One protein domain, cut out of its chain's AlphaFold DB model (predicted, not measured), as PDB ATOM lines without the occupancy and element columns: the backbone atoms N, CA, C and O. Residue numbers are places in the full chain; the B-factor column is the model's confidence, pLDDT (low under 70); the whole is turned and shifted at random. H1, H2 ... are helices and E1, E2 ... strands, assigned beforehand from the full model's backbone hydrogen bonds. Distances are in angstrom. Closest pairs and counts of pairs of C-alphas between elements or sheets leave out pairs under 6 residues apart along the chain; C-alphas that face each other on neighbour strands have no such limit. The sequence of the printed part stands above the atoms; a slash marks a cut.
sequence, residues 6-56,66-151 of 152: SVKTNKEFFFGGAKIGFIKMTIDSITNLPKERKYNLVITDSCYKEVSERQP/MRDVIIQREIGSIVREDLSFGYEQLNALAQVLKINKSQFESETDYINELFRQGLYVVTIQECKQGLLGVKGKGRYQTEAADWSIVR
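AT A GLANCE: This is residues 6 to 56 and 66 to 151 of the 152 residues of an uncharacterized protein of Flavobacteriaceae bacterium (UniProt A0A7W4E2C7). One twisted sheet of five strands has the long helix H2 packed over the part of one face where E1 and E5 lie, while E3 and E4 run on together beyond E2 as a long two-stranded arm. At the other end of E4 the short helix H1 follows and crosses H2. The printed part has 137 residues with two named helices and five named strands, along the chain E1 E2 E3 E4 H1 H2 E5; the class is mixed, helices and strands. The sheet's order is E4 E3 E2 E1 E5, antiparallel. The whole is only just compact, close to loose, with a radius of gyration of the C-alphas of 16.9 A and spans of 49 by 43 by 26 A.

HOW THE PARTS SIT: Begin in the sheet with E1, residues 6 to 9, E2, residues 20 to 33, and E3, residues 38 to 56: they form a meander, each strand the antiparallel neighbour of the one before. E1 and E2 are a hairpin, with N 9 and O 23 2.8 A apart; E2 and E3 are another, with N 24 and O 46 at 2.9 A. E4, residues 66 to 86, is the edge strand beside E3, where N 71 and O 51 stand at 2.9 A. E5, residues 147 to 150, is the other edge strand, beside E1, with N 148 and O 8 at 2.9 A; E4 and E5 are apart. E3 bends by 90 degrees at residue 53 and E4 by 72 degrees at residue 82. H2, residues 107 to 129, is on the sheet at a height over the sheet of 7.7 A, and the two make two layers, a helix on one face of a sheet. H2 lies over E1 and runs along the strands, at 22 degrees to E1 on the local plane. The closest C-alphas of H2 and E5 are those of Tyr 120 and Ile 149, 6.7 A apart. H1, residues 87 to 97, only grazes the sheet, with its residues 87 to 90. H2, with residues 114 to 118 alone, touches H1, about perpendicular at 75 degrees; their closest C-alphas, Ala 94 and Leu 114, are 6.5 A apart. In H1 and H2 every O i to N i+4 pair is within hydrogen-bond range.

IN THESE COORDINATES: Find C-alpha 6 at (215.079, 178.325, 58.333), where E1 begins its four residues. E2 measures 36.8 A from first to last C-alpha, E3 46.0 A and E4 50.3 A, ending at C-alpha 86 at (207.846, 163.510, 70.651). H1 spans 15.2 A and H2 31.9 A; E5 ends at C-alpha 150 at (217.499, 183.051, 59.196).

THE WHOLE: The two C-alphas farthest apart, Lys 35 and Met 66, stand at 53.8 A. Residues 57 to 65 are cut out, with 4.6 A from C-alpha 56 to C-alpha 66. The link from H2 to E5 is long. Mean pLDDT of the printed part is 90.9, and no printed residue is under 70.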
ATOM      1  N   SER A   6     213.993 178.775  59.200       95.31
ATOM      2  CA  SER A   6     215.079 178.325  58.333       95.31
ATOM      3  C   SER A   6     216.471 178.513  58.922       95.31
ATOM      4  O   SER A   6     216.732 179.408  59.730       95.31
ATOM      5  N   VAL A   7     217.396 177.700  58.423       96.50
ATOM      6  CA  VAL A   7     218.844 177.896  58.546       96.50
ATOM      7  C   VAL A   7     219.459 177.918  57.155       96.50
ATOM      8  O   VAL A   7     218.954 177.258  56.248       96.50
ATOM      9  N   LYS A   8     220.538 178.672  56.963       96.94
ATOM     10  CA  LYS A   8     221.224 178.755  55.669       96.94
ATOM     11  C   LYS A   8     222.734 178.707  55.799       96.94
ATOM     12  O   LYS A   8     223.278 179.077  56.845       96.94
ATOM     13  N   THR A   9     223.396 178.302  54.721       97.62
ATOM     14  CA  THR A   9     224.846 178.400  54.609       97.62
ATOM     15  C   THR A   9     225.284 179.833  54.301       97.62
ATOM     16  O   THR A   9     224.570 180.598  53.655       97.62
ATOM     17  N   ASN A  10     226.473 180.207  54.766       96.06
ATOM     18  CA  ASN A  10     227.108 181.503  54.496       96.06
ATOM     19  C   ASN A  10     228.029 181.492  53.263       96.06
ATOM     20  O   ASN A  10     228.562 182.530  52.878       96.06
ATOM     21  N   LYS A  11     228.214 180.325  52.645       95.94
ATOM     22  CA  LYS A  11     228.946 180.120  51.394       95.94
ATOM     23  C   LYS A  11     228.317 178.975  50.604       95.94
ATOM     24  O   LYS A  11     227.394 178.310  51.085       95.94
ATOM     25  N   GLU A  12     228.808 178.766  49.392       96.50
ATOM     26  CA  GLU A  12     228.268 177.763  48.482       96.50
ATOM     27  C   GLU A  12     228.826 176.361  48.733       96.50
ATOM     28  O   GLU A  12     230.000 176.185  49.066       96.50
ATOM     29  N   PHE A  13     227.976 175.360  48.517       95.69
ATOM     30  CA  PHE A  13     228.276 173.948  48.704       95.69
ATOM     31  C   PHE A  13     227.670 173.096  47.602       95.69
ATOM     32  O   PHE A  13     226.750 173.504  46.894       95.69
ATOM     33  N   PHE A  14     228.189 171.878  47.483       93.50
ATOM     34  CA  PHE A  14     227.638 170.875  46.592       93.50
ATOM     35  C   PHE A  14     226.303 170.340  47.128       93.50
ATOM     36  O   PHE A  14     226.220 169.883  48.268       93.50
ATOM     37  N   PHE A  15     225.279 170.342  46.276       93.31
ATOM     38  CA  PHE A  15     223.915 169.910  46.600       93.31
ATOM     39  C   PHE A  15     223.481 168.679  45.781       93.31
ATOM     40  O   PHE A  15     222.311 168.492  45.459       93.31
ATOM     41  N   GLY A  16     224.434 167.826  45.392       84.75
ATOM     42  CA  GLY A  16     224.153 166.687  44.514       84.75
ATOM     43  C   GLY A  16     224.008 167.083  43.038       84.75
ATOM     44  O   GLY A  16     223.862 168.254  42.695       84.75
ATOM     45  N   GLY A  17     224.078 166.093  42.139       73.56
ATOM     46  CA  GLY A  17     223.722 166.255  40.718       73.56
ATOM     47  C   GLY A  17     224.396 167.427  39.983       73.56
ATOM     48  O   GLY A  17     223.731 168.091  39.196       73.56
ATOM     49  N   ALA A  18     225.677 167.701  40.263       76.50
ATOM     50  CA  ALA A  18     226.463 168.826  39.720       76.50
ATOM     51  C   ALA A  18     226.016 170.246  40.140       76.50
ATOM     52  O   ALA A  18     226.532 171.230  39.614       76.50
ATOM     53  N   LYS A  19     225.106 170.386  41.112       91.81
ATOM     54  CA  LYS A  19     224.633 171.686  41.609       91.81
ATOM     55  C   LYS A  19     225.549 172.205  42.716       91.81
ATOM     56  O   LYS A  19     225.864 171.474  43.656       91.81
ATOM     57  N   ILE A  20     225.946 173.471  42.615       95.00
ATOM     58  CA  ILE A  20     226.708 174.195  43.641       95.00
ATOM     59  C   ILE A  20     225.980 175.503  43.920       95.00
ATOM     60  O   ILE A  20     225.688 176.230  42.975       95.00
ATOM     61  N   GLY A  21     225.700 175.812  45.182       96.81
ATOM     62  CA  GLY A  21     225.028 177.050  45.578       96.81
ATOM     63  C   GLY A  21     224.909 177.180  47.091       96.81
ATOM     64  O   GLY A  21     225.397 176.330  47.836       96.81
ATOM     65  N   PHE A  22     224.275 178.252  47.552       97.44
ATOM     66  CA  PHE A  22     223.911 178.390  48.960       97.44
ATOM     67  C   PHE A  22     222.804 177.401  49.297       97.44
ATOM     68  O   PHE A  22     221.914 177.169  48.481       97.44
ATOM     69  N   ILE A  23     222.847 176.840  50.499       97.19
ATOM     70  CA  ILE A  23     221.865 175.862  50.953       97.19
ATOM     71  C   ILE A  23     220.997 176.510  52.025       97.19
ATOM     72  O   ILE A  23     221.530 177.058  52.989       97.19
ATOM     73  N   LYS A  24     219.674 176.437  51.883       96.50
ATOM     74  CA  LYS A  24     218.694 176.840  52.902       96.50
ATOM     75  C   LYS A  24     217.866 175.619  53.278       96.50
ATOM     76  O   LYS A  24     217.349 174.939  52.408       96.50
ATOM     77  N   MET A  25     217.753 175.328  54.567       96.19
ATOM     78  CA  MET A  25     216.828 174.316  55.076       96.19
ATOM     79  C   MET A  25     215.674 175.030  55.749       96.19
ATOM     80  O   MET A  25     215.907 175.879  56.612       96.19
ATOM     81  N   THR A  26     214.458 174.687  55.357       95.50
ATOM     82  CA  THR A  26     213.232 175.361  55.774       95.50
ATOM     83  C   THR A  26     212.254 174.351  56.336       95.50
ATOM     84  O   THR A  26     211.945 173.376  55.666       95.50
ATOM     85  N   ILE A  27     211.740 174.588  57.542       94.25
ATOM     86  CA  ILE A  27     210.581 173.850  58.048       94.25
ATOM     87  C   ILE A  27     209.343 174.437  57.373       94.25
ATOM     88  O   ILE A  27     208.923 175.547  57.703       94.25
ATOM     89  N   ASP A  28     208.778 173.697  56.427       92.50
ATOM     90  CA  ASP A  28     207.613 174.131  55.652       92.50
ATOM     91  C   ASP A  28     206.317 173.955  56.440       92.50
ATOM     92  O   ASP A  28     205.372 174.728  56.290       92.50
ATOM     93  N   SER A  29     206.265 172.933  57.299       91.19
ATOM     94  CA  SER A  29     205.110 172.684  58.155       91.19
ATOM     95  C   SER A  29     205.496 172.073  59.495       91.19
ATOM     96  O   SER A  29     206.430 171.276  59.597       91.19
ATOM     97  N   ILE A  30     204.729 172.447  60.521       91.12
ATOM     98  CA  ILE A  30     204.745 171.847  61.854       91.12
ATOM     99  C   ILE A  30     203.315 171.405  62.147       91.12
ATOM    100  O   ILE A  30     202.435 172.232  62.382       91.12
ATOM    101  N   THR A  31     203.073 170.099  62.149       91.75
ATOM    102  CA  THR A  31     201.762 169.536  62.488       91.75
ATOM    103  C   THR A  31     201.797 168.986  63.901       91.75
ATOM    104  O   THR A  31     202.558 168.068  64.198       91.75
ATOM    105  N   ASN A  32     200.960 169.530  64.782       91.19
ATOM    106  CA  ASN A  32     200.789 168.990  66.123       91.19
ATOM    107  C   ASN A  32     199.821 167.797  66.101       91.19
ATOM    108  O   ASN A  32     198.697 167.929  65.619       91.19
ATOM    109  N   LEU A  33     200.225 166.659  66.670       92.75
ATOM    110  CA  LEU A  33     199.414 165.445  66.794       92.75
ATOM    111  C   LEU A  33     199.224 165.086  68.282       92.75
ATOM    112  O   LEU A  33     199.932 164.226  68.814       92.75
ATOM    113  N   PRO A  34     198.248 165.703  68.985       92.50
ATOM    114  CA  PRO A  34     198.111 165.567  70.438       92.50
ATOM    115  C   PRO A  34     197.800 164.148  70.914       92.50
ATOM    116  O   PRO A  34     198.310 163.725  71.948       92.50
ATOM    117  N   LYS A  35     197.003 163.391  70.144       94.81
ATOM    118  CA  LYS A  35     196.672 161.989  70.458       94.81
ATOM    119  C   LYS A  35     197.919 161.104  70.525       94.81
ATOM    120  O   LYS A  35     197.951 160.152  71.292       94.81
ATOM    121  N   GLU A  36     198.937 161.448  69.745       93.69
ATOM    122  CA  GLU A  36     200.208 160.729  69.655       93.69
ATOM    123  C   GLU A  36     201.332 161.425  70.436       93.69
ATOM    124  O   GLU A  36     202.451 160.924  70.479       93.69
ATOM    125  N   ARG A  37     201.044 162.577  71.063       93.38
ATOM    126  CA  ARG A  37     202.002 163.410  71.809       93.38
ATOM    127  C   ARG A  37     203.283 163.708  71.014       93.38
ATOM    128  O   ARG A  37     204.388 163.677  71.566       93.38
ATOM    129  N   LYS A  38     203.133 163.995  69.717       93.75
ATOM    130  CA  LYS A  38     204.244 164.274  68.798       93.75
ATOM    131  C   LYS A  38     203.949 165.443  67.860       93.75
ATOM    132  O   LYS A  38     202.796 165.829  67.671       93.75
ATOM    133  N   TYR A  39     205.006 165.973  67.265       91.19
ATOM    134  CA  TYR A  39     204.971 166.904  66.147       91.19
ATOM    135  C   TYR A  39     205.539 166.228  64.906       91.19
ATOM    136  O   TYR A  39     206.566 165.557  64.995       91.19
ATOM    137  N   ASN A  40     204.906 166.458  63.761       93.44
ATOM    138  CA  ASN A  40     205.433 166.067  62.460       93.44
ATOM    139  C   ASN A  40     205.926 167.304  61.718       93.44
ATOM    140  O   ASN A  40     205.221 168.314  61.667       93.44
ATOM    141  N   LEU A  41     207.118 167.202  61.139       92.12
ATOM    142  CA  LEU A  41     207.738 168.247  60.342       92.12
ATOM    143  C   LEU A  41     207.859 167.813  58.886       92.12
ATOM    144  O   LEU A  41     208.197 166.665  58.595       92.12
ATOM    145  N   VAL A  42     207.670 168.781  57.997       94.12
ATOM    146  CA  VAL A  42     208.164 168.713  56.619       94.12
ATOM    147  C   VAL A  42     209.271 169.746  56.491       94.12
ATOM    148  O   VAL A  42     209.079 170.896  56.894       94.12
ATOM    149  N   ILE A  43     210.432 169.324  55.990       94.50
ATOM    150  CA  ILE A  43     211.586 170.203  55.797       94.50
ATOM    151  C   ILE A  43     212.040 170.146  54.345       94.50
ATOM    152  O   ILE A  43     212.404 169.076  53.859       94.50
ATOM    153  N   THR A  44     212.102 171.294  53.681       95.62
ATOM    154  CA  THR A  44     212.710 171.429  52.360       95.62
ATOM    155  C   THR A  44     214.128 171.948  52.496       95.62
ATOM    156  O   THR A  44     214.376 173.039  53.012       95.62
ATOM    157  N   ASP A  45     215.068 171.163  51.985       95.38
ATOM    158  CA  ASP A  45     216.432 171.601  51.749       95.38
ATOM    159  C   ASP A  45     216.468 172.171  50.326       95.38
ATOM    160  O   ASP A  45     216.139 171.464  49.377       95.38
ATOM    161  N   SER A  46     216.841 173.433  50.149       95.81
ATOM    162  CA  SER A  46     216.963 174.085  48.846       95.81
ATOM    163  C   SER A  46     218.388 174.550  48.590       95.81
ATOM    164  O   SER A  46     219.132 174.899  49.506       95.81
ATOM    165  N   CYS A  47     218.772 174.553  47.320       97.44
ATOM    166  CA  CYS A  47     220.022 175.095  46.819       97.44
ATOM    167  C   CYS A  47     219.704 176.252  45.886       97.44
ATOM    168  O   CYS A  47     218.947 176.079  44.930       97.44
ATOM    169  N   TYR A  48     220.299 177.414  46.123       96.38
ATOM    170  CA  TYR A  48     220.024 178.619  45.352       96.38
ATOM    171  C   TYR A  48     221.300 179.381  44.990       96.38
ATOM    172  O   TYR A  48     222.362 179.215  45.595       96.38
ATOM    173  N   LYS A  49     221.177 180.231  43.970       96.56
ATOM    174  CA  LYS A  49     222.173 181.228  43.574       96.56
ATOM    175  C   LYS A  49     221.616 182.617  43.807       96.56
ATOM    176  O   LYS A  49     220.446 182.868  43.532       96.56
ATOM    177  N   GLU A  50     222.466 183.520  44.263       94.06
ATOM    178  CA  GLU A  50     222.164 184.945  44.241       94.06
ATOM    179  C   GLU A  50     222.501 185.476  42.847       94.06
ATOM    180  O   GLU A  50     223.632 185.343  42.379       94.06
ATOM    181  N   VAL A  51     221.497 186.000  42.146       94.12
ATOM    182  CA  VAL A  51     221.643 186.531  40.786       94.12
ATOM    183  C   VAL A  51     221.117 187.956  40.734       94.12
ATOM    184  O   VAL A  51     220.126 188.283  41.383       94.12
ATOM    185  N   SER A  52     221.793 188.804  39.965       94.56
ATOM    186  CA  SER A  52     221.324 190.157  39.682       94.56
ATOM    187  C   SER A  52     220.321 190.107  38.530       94.56
ATOM    188  O   SER A  52     220.618 189.558  37.468       94.56
ATOM    189  N   GLU A  53     219.126 190.645  38.754       93.12
ATOM    190  CA  GLU A  53     218.057 190.728  37.762       93.12
ATOM    191  C   GLU A  53     217.495 192.153  37.718       93.12
ATOM    192  O   GLU A  53     217.300 192.777  38.761       93.12
ATOM    193  N   ARG A  54     217.218 192.680  36.517       92.56
ATOM    194  CA  ARG A  54     216.560 193.987  36.367       92.56
ATOM    195  C   ARG A  54     215.060 193.839  36.556       92.56
ATOM    196  O   ARG A  54     214.402 193.221  35.720       92.56
ATOM    197  N   GLN A  55     214.518 194.467  37.592       92.12
ATOM    198  CA  GLN A  55     213.083 194.472  37.874       92.12
ATOM    199  C   GLN A  55     212.477 195.877  37.759       92.12
ATOM    200  O   GLN A  55     213.156 196.864  38.061       92.12
ATOM    201  N   PRO A  56     211.209 195.980  37.315       93.38
ATOM    202  CA  PRO A  56     210.485 197.241  37.266       93.38
ATOM    203  C   PRO A  56     210.008 197.660  38.663       93.38
ATOM    204  O   PRO A  56     209.356 196.889  39.363       93.38
ATOM    205  N   MET A  66     213.750 200.687  36.006       93.06
ATOM    206  CA  MET A  66     214.389 199.368  36.032       93.06
ATOM    207  C   MET A  66     215.600 199.383  36.965       93.06
ATOM    208  O   MET A  66     216.620 199.993  36.629       93.06
ATOM    209  N   ARG A  67     215.522 198.658  38.084       92.31
ATOM    210  CA  ARG A  67     216.615 198.537  39.062       92.31
ATOM    211  C   ARG A  67     217.182 197.124  39.077       92.31
ATOM    212  O   ARG A  67     216.429 196.158  38.967       92.31
ATOM    213  N   ASP A  68     218.498 197.017  39.228       92.56
ATOM    214  CA  ASP A  68     219.156 195.741  39.495       92.56
ATOM    215  C   ASP A  68     218.865 195.321  40.934       92.56
ATOM    216  O   ASP A  68     219.192 196.032  41.887       92.56
ATOM    217  N   VAL A  69     218.253 194.154  41.094       93.19
ATOM    218  CA  VAL A  69     217.991 193.542  42.394       93.19
ATOM    219  C   VAL A  69     218.672 192.190  42.482       93.19
ATOM    220  O   VAL A  69     218.720 191.434  41.513       93.19
ATOM    221  N   ILE A  70     219.216 191.888  43.658       92.06
ATOM    222  CA  ILE A  70     219.736 190.555  43.949       92.06
ATOM    223  C   ILE A  70     218.556 189.688  44.368       92.06
ATOM    224  O   ILE A  70     217.920 189.949  45.389       92.06
ATOM    225  N   ILE A  71     218.278 188.653  43.582       92.06
ATOM    226  CA  ILE A  71     217.254 187.658  43.889       92.06
ATOM    227  C   ILE A  71     217.896 186.298  44.155       92.06
ATOM    228  O   ILE A  71     218.968 185.977  43.637       92.06
ATOM    229  N   GLN A  72     217.209 185.472  44.940       93.25
ATOM    230  CA  GLN A  72     217.585 184.079  45.152       93.25
ATOM    231  C   GLN A  72     216.887 183.208  44.109       93.25
ATOM    232  O   GLN A  72     215.667 183.064  44.122       93.25
ATOM    233  N   ARG A  73     217.663 182.623  43.195       94.38
ATOM    234  CA  ARG A  73     217.170 181.678  42.193       94.38
ATOM    235  C   ARG A  73     217.455 180.254  42.649       94.38
ATOM    236  O   ARG A  73     218.616 179.847  42.708       94.38
ATOM    237  N   GLU A  74     216.405 179.503  42.967       95.12
ATOM    238  CA  GLU A  74     216.522 178.084  43.306       95.12
ATOM    239  C   GLU A  74     217.020 177.277  42.096       95.12
ATOM    240  O   GLU A  74     216.562 177.458  40.968       95.12
ATOM    241  N   ILE A  75     217.979 176.387  42.339       95.31
ATOM    242  CA  ILE A  75     218.569 175.477  41.349       95.31
ATOM    243  C   ILE A  75     218.368 174.002  41.728       95.31
ATOM    244  O   ILE A  75     218.674 173.094  40.948       95.31
ATOM    245  N   GLY A  76     217.822 173.724  42.910       94.50
ATOM    246  CA  GLY A  76     217.369 172.399  43.310       94.50
ATOM    247  C   GLY A  76     216.794 172.377  44.716       94.50
ATOM    248  O   GLY A  76     217.102 173.246  45.524       94.50
ATOM    249  N   SER A  77     216.020 171.337  45.004       95.31
ATOM    250  CA  SER A  77     215.414 171.107  46.310       95.31
ATOM    251  C   SER A  77     215.271 169.614  46.604       95.31
ATOM    252  O   SER A  77     215.260 168.780  45.696       95.31
ATOM    253  N   ILE A  78     215.229 169.280  47.893       94.81
ATOM    254  CA  ILE A  78     214.986 167.946  48.440       94.81
ATOM    255  C   ILE A  78     213.993 168.114  49.589       94.81
ATOM    256  O   ILE A  78     214.291 168.806  50.561       94.81
ATOM    257  N   VAL A  79     212.837 167.462  49.492       94.88
ATOM    258  CA  VAL A  79     211.824 167.465  50.554       94.88
ATOM    259  C   VAL A  79     212.066 166.284  51.490       94.88
ATOM    260  O   VAL A  79     212.307 165.159  51.047       94.88
ATOM    261  N   ARG A  80     212.022 166.545  52.795       92.12
ATOM    262  CA  ARG A  80     212.096 165.555  53.870       92.12
ATOM    263  C   ARG A  80     210.753 165.505  54.584       92.12
ATOM    264  O   ARG A  80     210.390 166.450  55.283       92.12
ATOM    265  N   GLU A  81     210.043 164.401  54.406       90.88
ATOM    266  CA  GLU A  81     208.728 164.161  55.004       90.88
ATOM    267  C   GLU A  81     208.830 163.239  56.230       90.88
ATOM    268  O   GLU A  81     209.874 162.638  56.494       90.88
ATOM    269  N   ASP A  82     207.740 163.162  56.996       83.06
ATOM    270  CA  ASP A  82     207.550 162.245  58.131       83.06
ATOM    271  C   ASP A  82     208.560 162.364  59.287       83.06
ATOM    272  O   ASP A  82     208.714 161.454  60.110       83.06
ATOM    273  N   LEU A  83     209.205 163.524  59.430       87.94
ATOM    274  CA  LEU A  83     210.099 163.795  60.553       87.94
ATOM    275  C   LEU A  83     209.283 163.999  61.835       87.94
ATOM    276  O   LEU A  83     208.691 165.054  62.055       87.94
ATOM    277  N   SER A  84     209.242 162.969  62.680       88.94
ATOM    278  CA  SER A  84     208.406 162.931  63.883       88.94
ATOM    279  C   SER A  84     209.223 163.157  65.157       88.94
ATOM    280  O   SER A  84     210.190 162.439  65.410       88.94
ATOM    281  N   PHE A  85     208.788 164.097  65.999       87.38
ATOM    282  CA  PHE A  85     209.423 164.417  67.281       87.38
ATOM    283  C   PHE A  85     208.413 164.379  68.427       87.38
ATOM    284  O   PHE A  85     207.389 165.062  68.395       87.38
ATOM    285  N   GLY A  86     208.696 163.595  69.464       88.81
ATOM    286  CA  GLY A  86     207.846 163.510  70.651       88.81
ATOM    287  C   GLY A  86     207.919 164.778  71.507       88.81
ATOM    288  O   GLY A  86     208.949 165.452  71.557       88.81
ATOM    289  N   TYR A  87     206.857 165.078  72.259       89.81
ATOM    290  CA  TYR A  87     206.844 166.224  73.184       89.81
ATOM    291  C   TYR A  87     207.983 166.169  74.210       89.81
ATOM    292  O   TYR A  87     208.525 167.203  74.592       89.81
ATOM    293  N   GLU A  88     208.377 164.970  74.642       88.31
ATOM    294  CA  GLU A  88     209.488 164.783  75.582       88.31
ATOM    295  C   GLU A  88     210.833 165.204  74.983       88.31
ATOM    296  O   GLU A  88     211.626 165.854  75.662       88.31
ATOM    297  N   GLN A  89     211.062 164.920  73.696       84.44
ATOM    298  CA  GLN A  89     212.262 165.367  72.984       84.44
ATOM    299  C   GLN A  89     212.288 166.895  72.865       84.44
ATOM    300  O   GLN A  89     213.331 167.511  73.082       84.44
ATOM    301  N   LEU A  90     211.133 167.511  72.591       82.88
ATOM    302  CA  LEU A  90     211.010 168.968  72.521       82.88
ATOM    303  C   LEU A  90     211.261 169.631  73.885       82.88
ATOM    304  O   LEU A  90     211.963 170.636  73.970       82.88
ATOM    305  N   ASN A  91     210.735 169.044  74.962       85.19
ATOM    306  CA  ASN A  91     210.944 169.530  76.326       85.19
ATOM    307  C   ASN A  91     212.409 169.407  76.760       85.19
ATOM    308  O   ASN A  91     212.952 170.335  77.360       85.19
ATOM    309  N   ALA A  92     213.065 168.289  76.436       86.00
ATOM    310  CA  ALA A  92     214.490 168.113  76.695       86.00
ATOM    311  C   ALA A  92     215.323 169.158  75.937       86.00
ATOM    312  O   ALA A  92     216.217 169.779  76.515       86.00
ATOM    313  N   LEU A  93     214.988 169.412  74.668       83.12
ATOM    314  CA  LEU A  93     215.625 170.454  73.869       83.12
ATOM    315  C   LEU A  93     215.438 171.845  74.500       83.12
ATOM    316  O   LEU A  93     216.412 172.577  74.646       83.12
ATOM    317  N   ALA A  94     214.224 172.190  74.936       84.62
ATOM    318  CA  ALA A  94     213.937 173.466  75.594       84.62
ATOM    319  C   ALA A  94     214.796 173.684  76.851       84.62
ATOM    320  O   ALA A  94     215.363 174.763  77.038       84.62
ATOM    321  N   GLN A  95     214.952 172.644  77.679       85.81
ATOM    322  CA  GLN A  95     215.790 172.686  78.883       85.81
ATOM    323  C   GLN A  95     217.271 172.880  78.549       85.81
ATOM    324  O   GLN A  95     217.933 173.721  79.159       85.81
ATOM    325  N   VAL A  96     217.789 172.142  77.561       85.88
ATOM    326  CA  VAL A  96     219.184 172.263  77.108       85.88
ATOM    327  C   VAL A  96     219.468 173.665  76.568       85.88
ATOM    328  O   VAL A  96     220.513 174.243  76.864       85.88
ATOM    329  N   LEU A  97     218.524 174.231  75.817       84.69
ATOM    330  CA  LEU A  97     218.644 175.566  75.233       84.69
ATOM    331  C   LEU A  97     218.290 176.697  76.206       84.69
ATOM    332  O   LEU A  97     218.478 177.863  75.867       84.69
ATOM    333  N   LYS A  98     217.811 176.366  77.412       87.62
ATOM    334  CA  LYS A  98     217.334 177.320  78.427       87.62
ATOM    335  C   LYS A  98     216.266 178.281  77.883       87.62
ATOM    336  O   LYS A  98     216.226 179.449  78.271       87.62
ATOM    337  N   ILE A  99     215.411 177.786  76.990       86.94
ATOM    338  CA  ILE A  99     214.307 178.545  76.393       86.94
ATOM    339  C   ILE A  99     213.077 178.345  77.273       86.94
ATOM    340  O   ILE A  99     212.601 177.222  77.438       86.94
ATOM    341  N   ASN A 100     212.559 179.432  77.844       85.06
ATOM    342  CA  ASN A 100     211.421 179.381  78.756       85.06
ATOM    343  C   ASN A 100     210.154 179.877  78.064       85.06
ATOM    344  O   ASN A 100     210.149 180.949  77.467       85.06
ATOM    345  N   LYS A 101     209.045 179.147  78.231       84.50
ATOM    346  CA  LYS A 101     207.737 179.519  77.661       84.50
ATOM    347  C   LYS A 101     207.282 180.930  78.062       84.50
ATOM    348  O   LYS A 101     206.635 181.600  77.273       84.50
ATOM    349  N   SER A 102     207.659 181.405  79.252       88.50
ATOM    350  CA  SER A 102     207.328 182.753  79.741       88.50
ATOM    351  C   SER A 102     208.001 183.900  78.978       88.50
ATOM    352  O   SER A 102     207.637 185.050  79.194       88.50
ATOM    353  N   GLN A 103     208.981 183.618  78.112       88.44
ATOM    354  CA  GLN A 103     209.676 184.625  77.301       88.44
ATOM    355  C   GLN A 103     208.933 184.965  75.998       88.44
ATOM    356  O   GLN A 103     209.410 185.805  75.239       88.44
ATOM    357  N   PHE A 104     207.802 184.310  75.725       89.56
ATOM    358  CA  PHE A 104     207.078 184.406  74.460       89.56
ATOM    359  C   PHE A 104     205.638 184.858  74.686       89.56
ATOM    360  O   PHE A 104     205.007 184.489  75.676       89.56
ATOM    361  N   GLU A 105     205.119 185.636  73.738       89.06
ATOM    362  CA  GLU A 105     203.750 186.164  73.770       89.06
ATOM    363  C   GLU A 105     202.706 185.067  73.539       89.06
ATOM    364  O   GLU A 105     201.621 185.099  74.122       89.06
ATOM    365  N   SER A 106     203.042 184.062  72.725       89.38
ATOM    366  CA  SER A 106     202.166 182.932  72.437       89.38
ATOM    367  C   SER A 106     202.889 181.585  72.505       89.38
ATOM    368  O   SER A 106     204.110 181.475  72.368       89.38
ATOM    369  N   GLU A 107     202.108 180.515  72.676       86.12
ATOM    370  CA  GLU A 107     202.621 179.147  72.562       86.12
ATOM    371  C   GLU A 107     203.173 178.858  71.163       86.12
ATOM    372  O   GLU A 107     204.161 178.139  71.034       86.12
ATOM    373  N   THR A 108     202.590 179.462  70.128       86.81
ATOM    374  CA  THR A 108     203.072 179.317  68.751       86.81
ATOM    375  C   THR A 108     204.471 179.909  68.599       86.81
ATOM    376  O   THR A 108     205.339 179.257  68.024       86.81
ATOM    377  N   ASP A 109     204.734 181.084  69.172       88.12
ATOM    378  CA  ASP A 109     206.055 181.723  69.097       88.12
ATOM    379  C   ASP A 109     207.118 180.923  69.849       88.12
ATOM    380  O   ASP A 109     208.225 180.729  69.343       88.12
ATOM    381  N   TYR A 110     206.758 180.397  71.022       89.38
ATOM    382  CA  TYR A 110     207.615 179.497  71.790       89.38
ATOM    383  C   TYR A 110     207.972 178.234  70.995       89.38
ATOM    384  O   TYR A 110     209.146 177.886  70.872       89.38
ATOM    385  N   ILE A 111     206.972 177.561  70.418       87.75
ATOM    386  CA  ILE A 111     207.177 176.348  69.619       87.75
ATOM    387  C   ILE A 111     208.005 176.649  68.364       87.75
ATOM    388  O   ILE A 111     208.930 175.899  68.046       87.75
ATOM    389  N   ASN A 112     207.739 177.766  67.687       89.12
ATOM    390  CA  ASN A 112     208.503 178.185  66.516       89.12
ATOM    391  C   ASN A 112     209.974 178.458  66.857       89.12
ATOM    392  O   ASN A 112     210.856 178.039  66.108       89.12
ATOM    393  N   GLU A 113     210.270 179.113  67.986       90.44
ATOM    394  CA  GLU A 113     211.658 179.316  68.421       90.44
ATOM    395  C   GLU A 113     212.332 177.994  68.798       90.44
ATOM    396  O   GLU A 113     213.486 177.779  68.422       90.44
ATOM    397  N   LEU A 114     211.627 177.074  69.467       90.69
ATOM    398  CA  LEU A 114     212.167 175.744  69.758       90.69
ATOM    399  C   LEU A 114     212.544 174.991  68.485       90.69
ATOM    400  O   LEU A 114     213.644 174.446  68.408       90.69
ATOM    401  N   PHE A 115     211.673 174.978  67.477       91.69
ATOM    402  CA  PHE A 115     211.974 174.319  66.208       91.69
ATOM    403  C   PHE A 115     213.075 175.034  65.422       91.69
ATOM    404  O   PHE A 115     213.919 174.367  64.827       91.69
ATOM    405  N   ARG A 116     213.143 176.370  65.472       92.69
ATOM    406  CA  ARG A 116     214.226 177.156  64.857       92.69
ATOM    407  C   ARG A 116     215.584 176.810  65.445       92.69
ATOM    408  O   ARG A 116     216.527 176.513  64.711       92.69
ATOM    409  N   GLN A 117     215.677 176.815  66.769       91.62
ATOM    410  CA  GLN A 117     216.910 176.476  67.468       91.62
ATOM    411  C   GLN A 117     217.225 174.984  67.341       91.62
ATOM    412  O   GLN A 117     218.380 174.620  67.139       91.62
ATOM    413  N   GLY A 118     216.208 174.123  67.381       90.50
ATOM    414  CA  GLY A 118     216.336 172.683  67.171       90.50
ATOM    415  C   GLY A 118     216.912 172.340  65.804       90.50
ATOM    416  O   GLY A 118     217.903 171.616  65.736       90.50
ATOM    417  N   LEU A 119     216.365 172.919  64.731       92.75
ATOM    418  CA  LEU A 119     216.888 172.751  63.375       92.75
ATOM    419  C   LEU A 119     218.362 173.151  63.305       92.75
ATOM    420  O   LEU A 119     219.184 172.390  62.796       92.75
ATOM    421  N   TYR A 120     218.717 174.313  63.860       93.56
ATOM    422  CA  TYR A 120     220.103 174.772  63.885       93.56
ATOM    423  C   TYR A 120     221.012 173.815  64.661       93.56
ATOM    424  O   TYR A 120     222.009 173.336  64.130       93.56
ATOM    425  N   VAL A 121     220.653 173.473  65.896       90.25
ATOM    426  CA  VAL A 121     221.465 172.625  66.778       90.25
ATOM    427  C   VAL A 121     221.678 171.240  66.184       90.25
ATOM    428  O   VAL A 121     222.814 170.767  66.182       90.25
ATOM    429  N   VAL A 122     220.628 170.613  65.648       88.62
ATOM    430  CA  VAL A 122     220.730 169.308  64.980       88.62
ATOM    431  C   VAL A 122     221.668 169.405  63.781       88.62
ATOM    432  O   VAL A 122     222.601 168.616  63.683       88.62
ATOM    433  N   THR A 123     221.519 170.430  62.939       91.69
ATOM    434  CA  THR A 123     222.408 170.659  61.785       91.69
ATOM    435  C   THR A 123     223.878 170.773  62.207       91.69
ATOM    436  O   THR A 123     224.768 170.153  61.621       91.69
ATOM    437  N   ILE A 124     224.155 171.534  63.268       91.88
ATOM    438  CA  ILE A 124     225.505 171.698  63.818       91.88
ATOM    439  C   ILE A 124     226.036 170.385  64.411       91.88
ATOM    440  O   ILE A 124     227.221 170.071  64.264       91.88
ATOM    441  N   GLN A 125     225.187 169.618  65.096       88.75
ATOM    442  CA  GLN A 125     225.548 168.324  65.670       88.75
ATOM    443  C   GLN A 125     225.858 167.292  64.586       88.75
ATOM    444  O   GLN A 125     226.886 166.627  64.692       88.75
ATOM    445  N   GLU A 126     225.055 167.216  63.523       88.69
ATOM    446  CA  GLU A 126     225.314 166.363  62.358       88.69
ATOM    447  C   GLU A 126     226.685 166.669  61.739       88.69
ATOM    448  O   GLU A 126     227.444 165.750  61.418       88.69
ATOM    449  N   CYS A 127     227.049 167.954  61.641       90.94
ATOM    450  CA  CYS A 127     228.381 168.352  61.192       90.94
ATOM    451  C   CYS A 127     229.471 167.834  62.139       90.94
ATOM    452  O   CYS A 127     230.431 167.208  61.702       90.94
ATOM    453  N   LYS A 128     229.324 168.046  63.453       88.81
ATOM    454  CA  LYS A 128     230.319 167.609  64.450       88.81
ATOM    455  C   LYS A 128     230.488 166.087  64.498       88.81
ATOM    456  O   LYS A 128     231.609 165.612  64.669       88.81
ATOM    457  N   GLN A 129     229.394 165.342  64.352       87.06
ATOM    458  CA  GLN A 129     229.379 163.879  64.380       87.06
ATOM    459  C   GLN A 129     229.920 163.258  63.090       87.06
ATOM    460  O   GLN A 129     230.401 162.128  63.122       87.06
ATOM    461  N   GLY A 130     229.913 163.999  61.978       82.62
ATOM    462  CA  GLY A 130     230.391 163.495  60.698       82.62
ATOM    463  C   GLY A 130     229.386 162.550  60.051       82.62
ATOM    464  O   GLY A 130     229.702 161.384  59.823       82.62
ATOM    465  N   LEU A 131     228.173 163.044  59.770       76.19
ATOM    466  CA  LEU A 131     227.019 162.256  59.303       76.19
ATOM    467  C   LEU A 131     227.316 161.345  58.090       76.19
ATOM    468  O   LEU A 131     226.664 160.320  57.917       76.19
ATOM    469  N   LEU A 132     228.309 161.691  57.266       74.19
ATOM    470  CA  LEU A 132     228.720 160.932  56.075       74.19
ATOM    471  C   LEU A 132     230.035 160.152  56.256       74.19
ATOM    472  O   LEU A 132     230.741 159.884  55.287       74.19
ATOM    473  N   GLY A 133     230.416 159.843  57.497       74.94
ATOM    474  CA  GLY A 133     231.679 159.166  57.819       74.94
ATOM    475  C   GLY A 133     232.918 160.064  57.709       74.94
ATOM    476  O   GLY A 133     234.026 159.632  58.018       74.94
ATOM    477  N   VAL A 134     232.741 161.328  57.314       83.25
ATOM    478  CA  VAL A 134     233.800 162.340  57.287       83.25
ATOM    479  C   VAL A 134     233.693 163.189  58.548       83.25
ATOM    480  O   VAL A 134     232.729 163.928  58.743       83.25
ATOM    481  N   LYS A 135     234.693 163.081  59.425       86.44
ATOM    482  CA  LYS A 135     234.724 163.792  60.708       86.44
ATOM    483  C   LYS A 135     234.592 165.304  60.498       86.44
ATOM    484  O   LYS A 135     235.361 165.893  59.743       86.44
ATOM    485  N   GLY A 136     233.652 165.931  61.205       89.75
ATOM    486  CA  GLY A 136     233.435 167.379  61.143       89.75
ATOM    487  C   GLY A 136     232.624 167.865  59.935       89.75
ATOM    488  O   GLY A 136     232.526 169.077  59.746       89.75
ATOM    489  N   LYS A 137     232.051 166.957  59.130       91.12
ATOM    490  CA  LYS A 137     231.273 167.291  57.932       91.12
ATOM    491  C   LYS A 137     229.830 166.803  58.022       91.12
ATOM    492  O   LYS A 137     229.563 165.639  58.318       91.12
ATOM    493  N   GLY A 138     228.893 167.706  57.749       90.88
ATOM    494  CA  GLY A 138     227.464 167.416  57.686       90.88
ATOM    495  C   GLY A 138     227.030 166.852  56.333       90.88
ATOM    496  O   GLY A 138     227.849 166.556  55.459       90.88
ATOM    497  N   ARG A 139     225.709 166.763  56.143       87.94
ATOM    498  CA  ARG A 139     225.042 166.239  54.935       87.94
ATOM    499  C   ARG A 139     225.587 166.802  53.615       87.94
ATOM    500  O   ARG A 139     225.709 166.068  52.643       87.94
ATOM    501  N   TYR A 140     225.927 168.087  53.586       91.88
ATOM    502  CA  TYR A 140     226.371 168.786  52.375       91.88
ATOM    503  C   TYR A 140     227.869 169.099  52.378       91.88
ATOM    504  O   TYR A 140     228.304 170.078  51.779       91.88
ATOM    505  N   GLN A 141     228.662 168.300  53.104       91.81
ATOM    506  CA  GLN A 141     230.087 168.574  53.348       91.81
ATOM    507  C   GLN A 141     230.333 169.936  54.032       91.81
ATOM    508  O   GLN A 141     231.421 170.513  53.953       91.81
ATOM    509  N   THR A 142     229.313 170.435  54.729       94.19
ATOM    510  CA  THR A 142     229.330 171.671  55.512       94.19
ATOM    511  C   THR A 142     229.950 171.441  56.883       94.19
ATOM    512  O   THR A 142     229.914 170.334  57.422       94.19
ATOM    513  N   GLU A 143     230.522 172.488  57.458       95.62
ATOM    514  CA  GLU A 143     230.982 172.541  58.841       95.62
ATOM    515  C   GLU A 143     229.983 173.316  59.700       95.62
ATOM    516  O   GLU A 143     229.141 174.068  59.209       95.62
ATOM    517  N   ALA A 144     230.113 173.184  61.020       93.94
ATOM    518  CA  ALA A 144     229.280 173.916  61.968       93.94
ATOM    519  C   ALA A 144     229.298 175.443  61.725       93.94
ATOM    520  O   ALA A 144     228.264 176.099  61.789       93.94
ATOM    521  N   ALA A 145     230.466 176.009  61.414       96.00
ATOM    522  CA  ALA A 145     230.628 177.447  61.209       96.00
ATOM    523  C   ALA A 145     229.968 177.974  59.922       96.00
ATOM    524  O   ALA A 145     229.853 179.185  59.742       96.00
ATOM    525  N   ASP A 146     229.539 177.084  59.026       97.00
ATOM    526  CA  ASP A 146     228.958 177.484  57.752       97.00
ATOM    527  C   ASP A 146     227.476 177.841  57.870       97.00
ATOM    528  O   ASP A 146     226.937 178.478  56.972       97.00
ATOM    529  N   TRP A 147     226.813 177.466  58.968       97.12
ATOM    530  CA  TRP A 147     225.373 177.626  59.141       97.12
ATOM    531  C   TRP A 147     225.007 178.819  60.019       97.12
ATOM    532  O   TRP A 147     225.613 179.068  61.063       97.12
ATOM    533  N   SER A 148     223.922 179.491  59.646       96.56
ATOM    534  CA  SER A 148     223.293 180.548  60.440       96.56
ATOM    535  C   SER A 148     221.771 180.433  60.417       96.56
ATOM    536  O   SER A 148     221.182 179.954  59.447       96.56
ATOM    537  N   ILE A 149     221.135 180.876  61.501       94.81
ATOM    538  CA  ILE A 149     219.679 181.007  61.582       94.81
ATOM    539  C   ILE A 149     219.236 182.174  60.698       94.81
ATOM    540  O   ILE A 149     219.824 183.254  60.754       94.81
ATOM    541  N   VAL A 150     218.167 181.974  59.930       91.75
ATOM    542  CA  VAL A 150     217.499 183.051  59.196       91.75
ATOM    543  C   VAL A 150     216.455 183.687  60.116       91.75
ATOM    544  O   VAL A 150     215.557 183.002  60.606       91.75
ATOM    545  N   ARG A 151     216.598 184.988  60.389       83.25
ATOM    546  CA  ARG A 151     215.589 185.806  61.074       83.25
ATOM    547  C   ARG A 151     215.067 186.818  60.051       83.25
ATOM    548  O   ARG A 151     215.831 187.689  59.643       83.25
TER     549      ARG A 151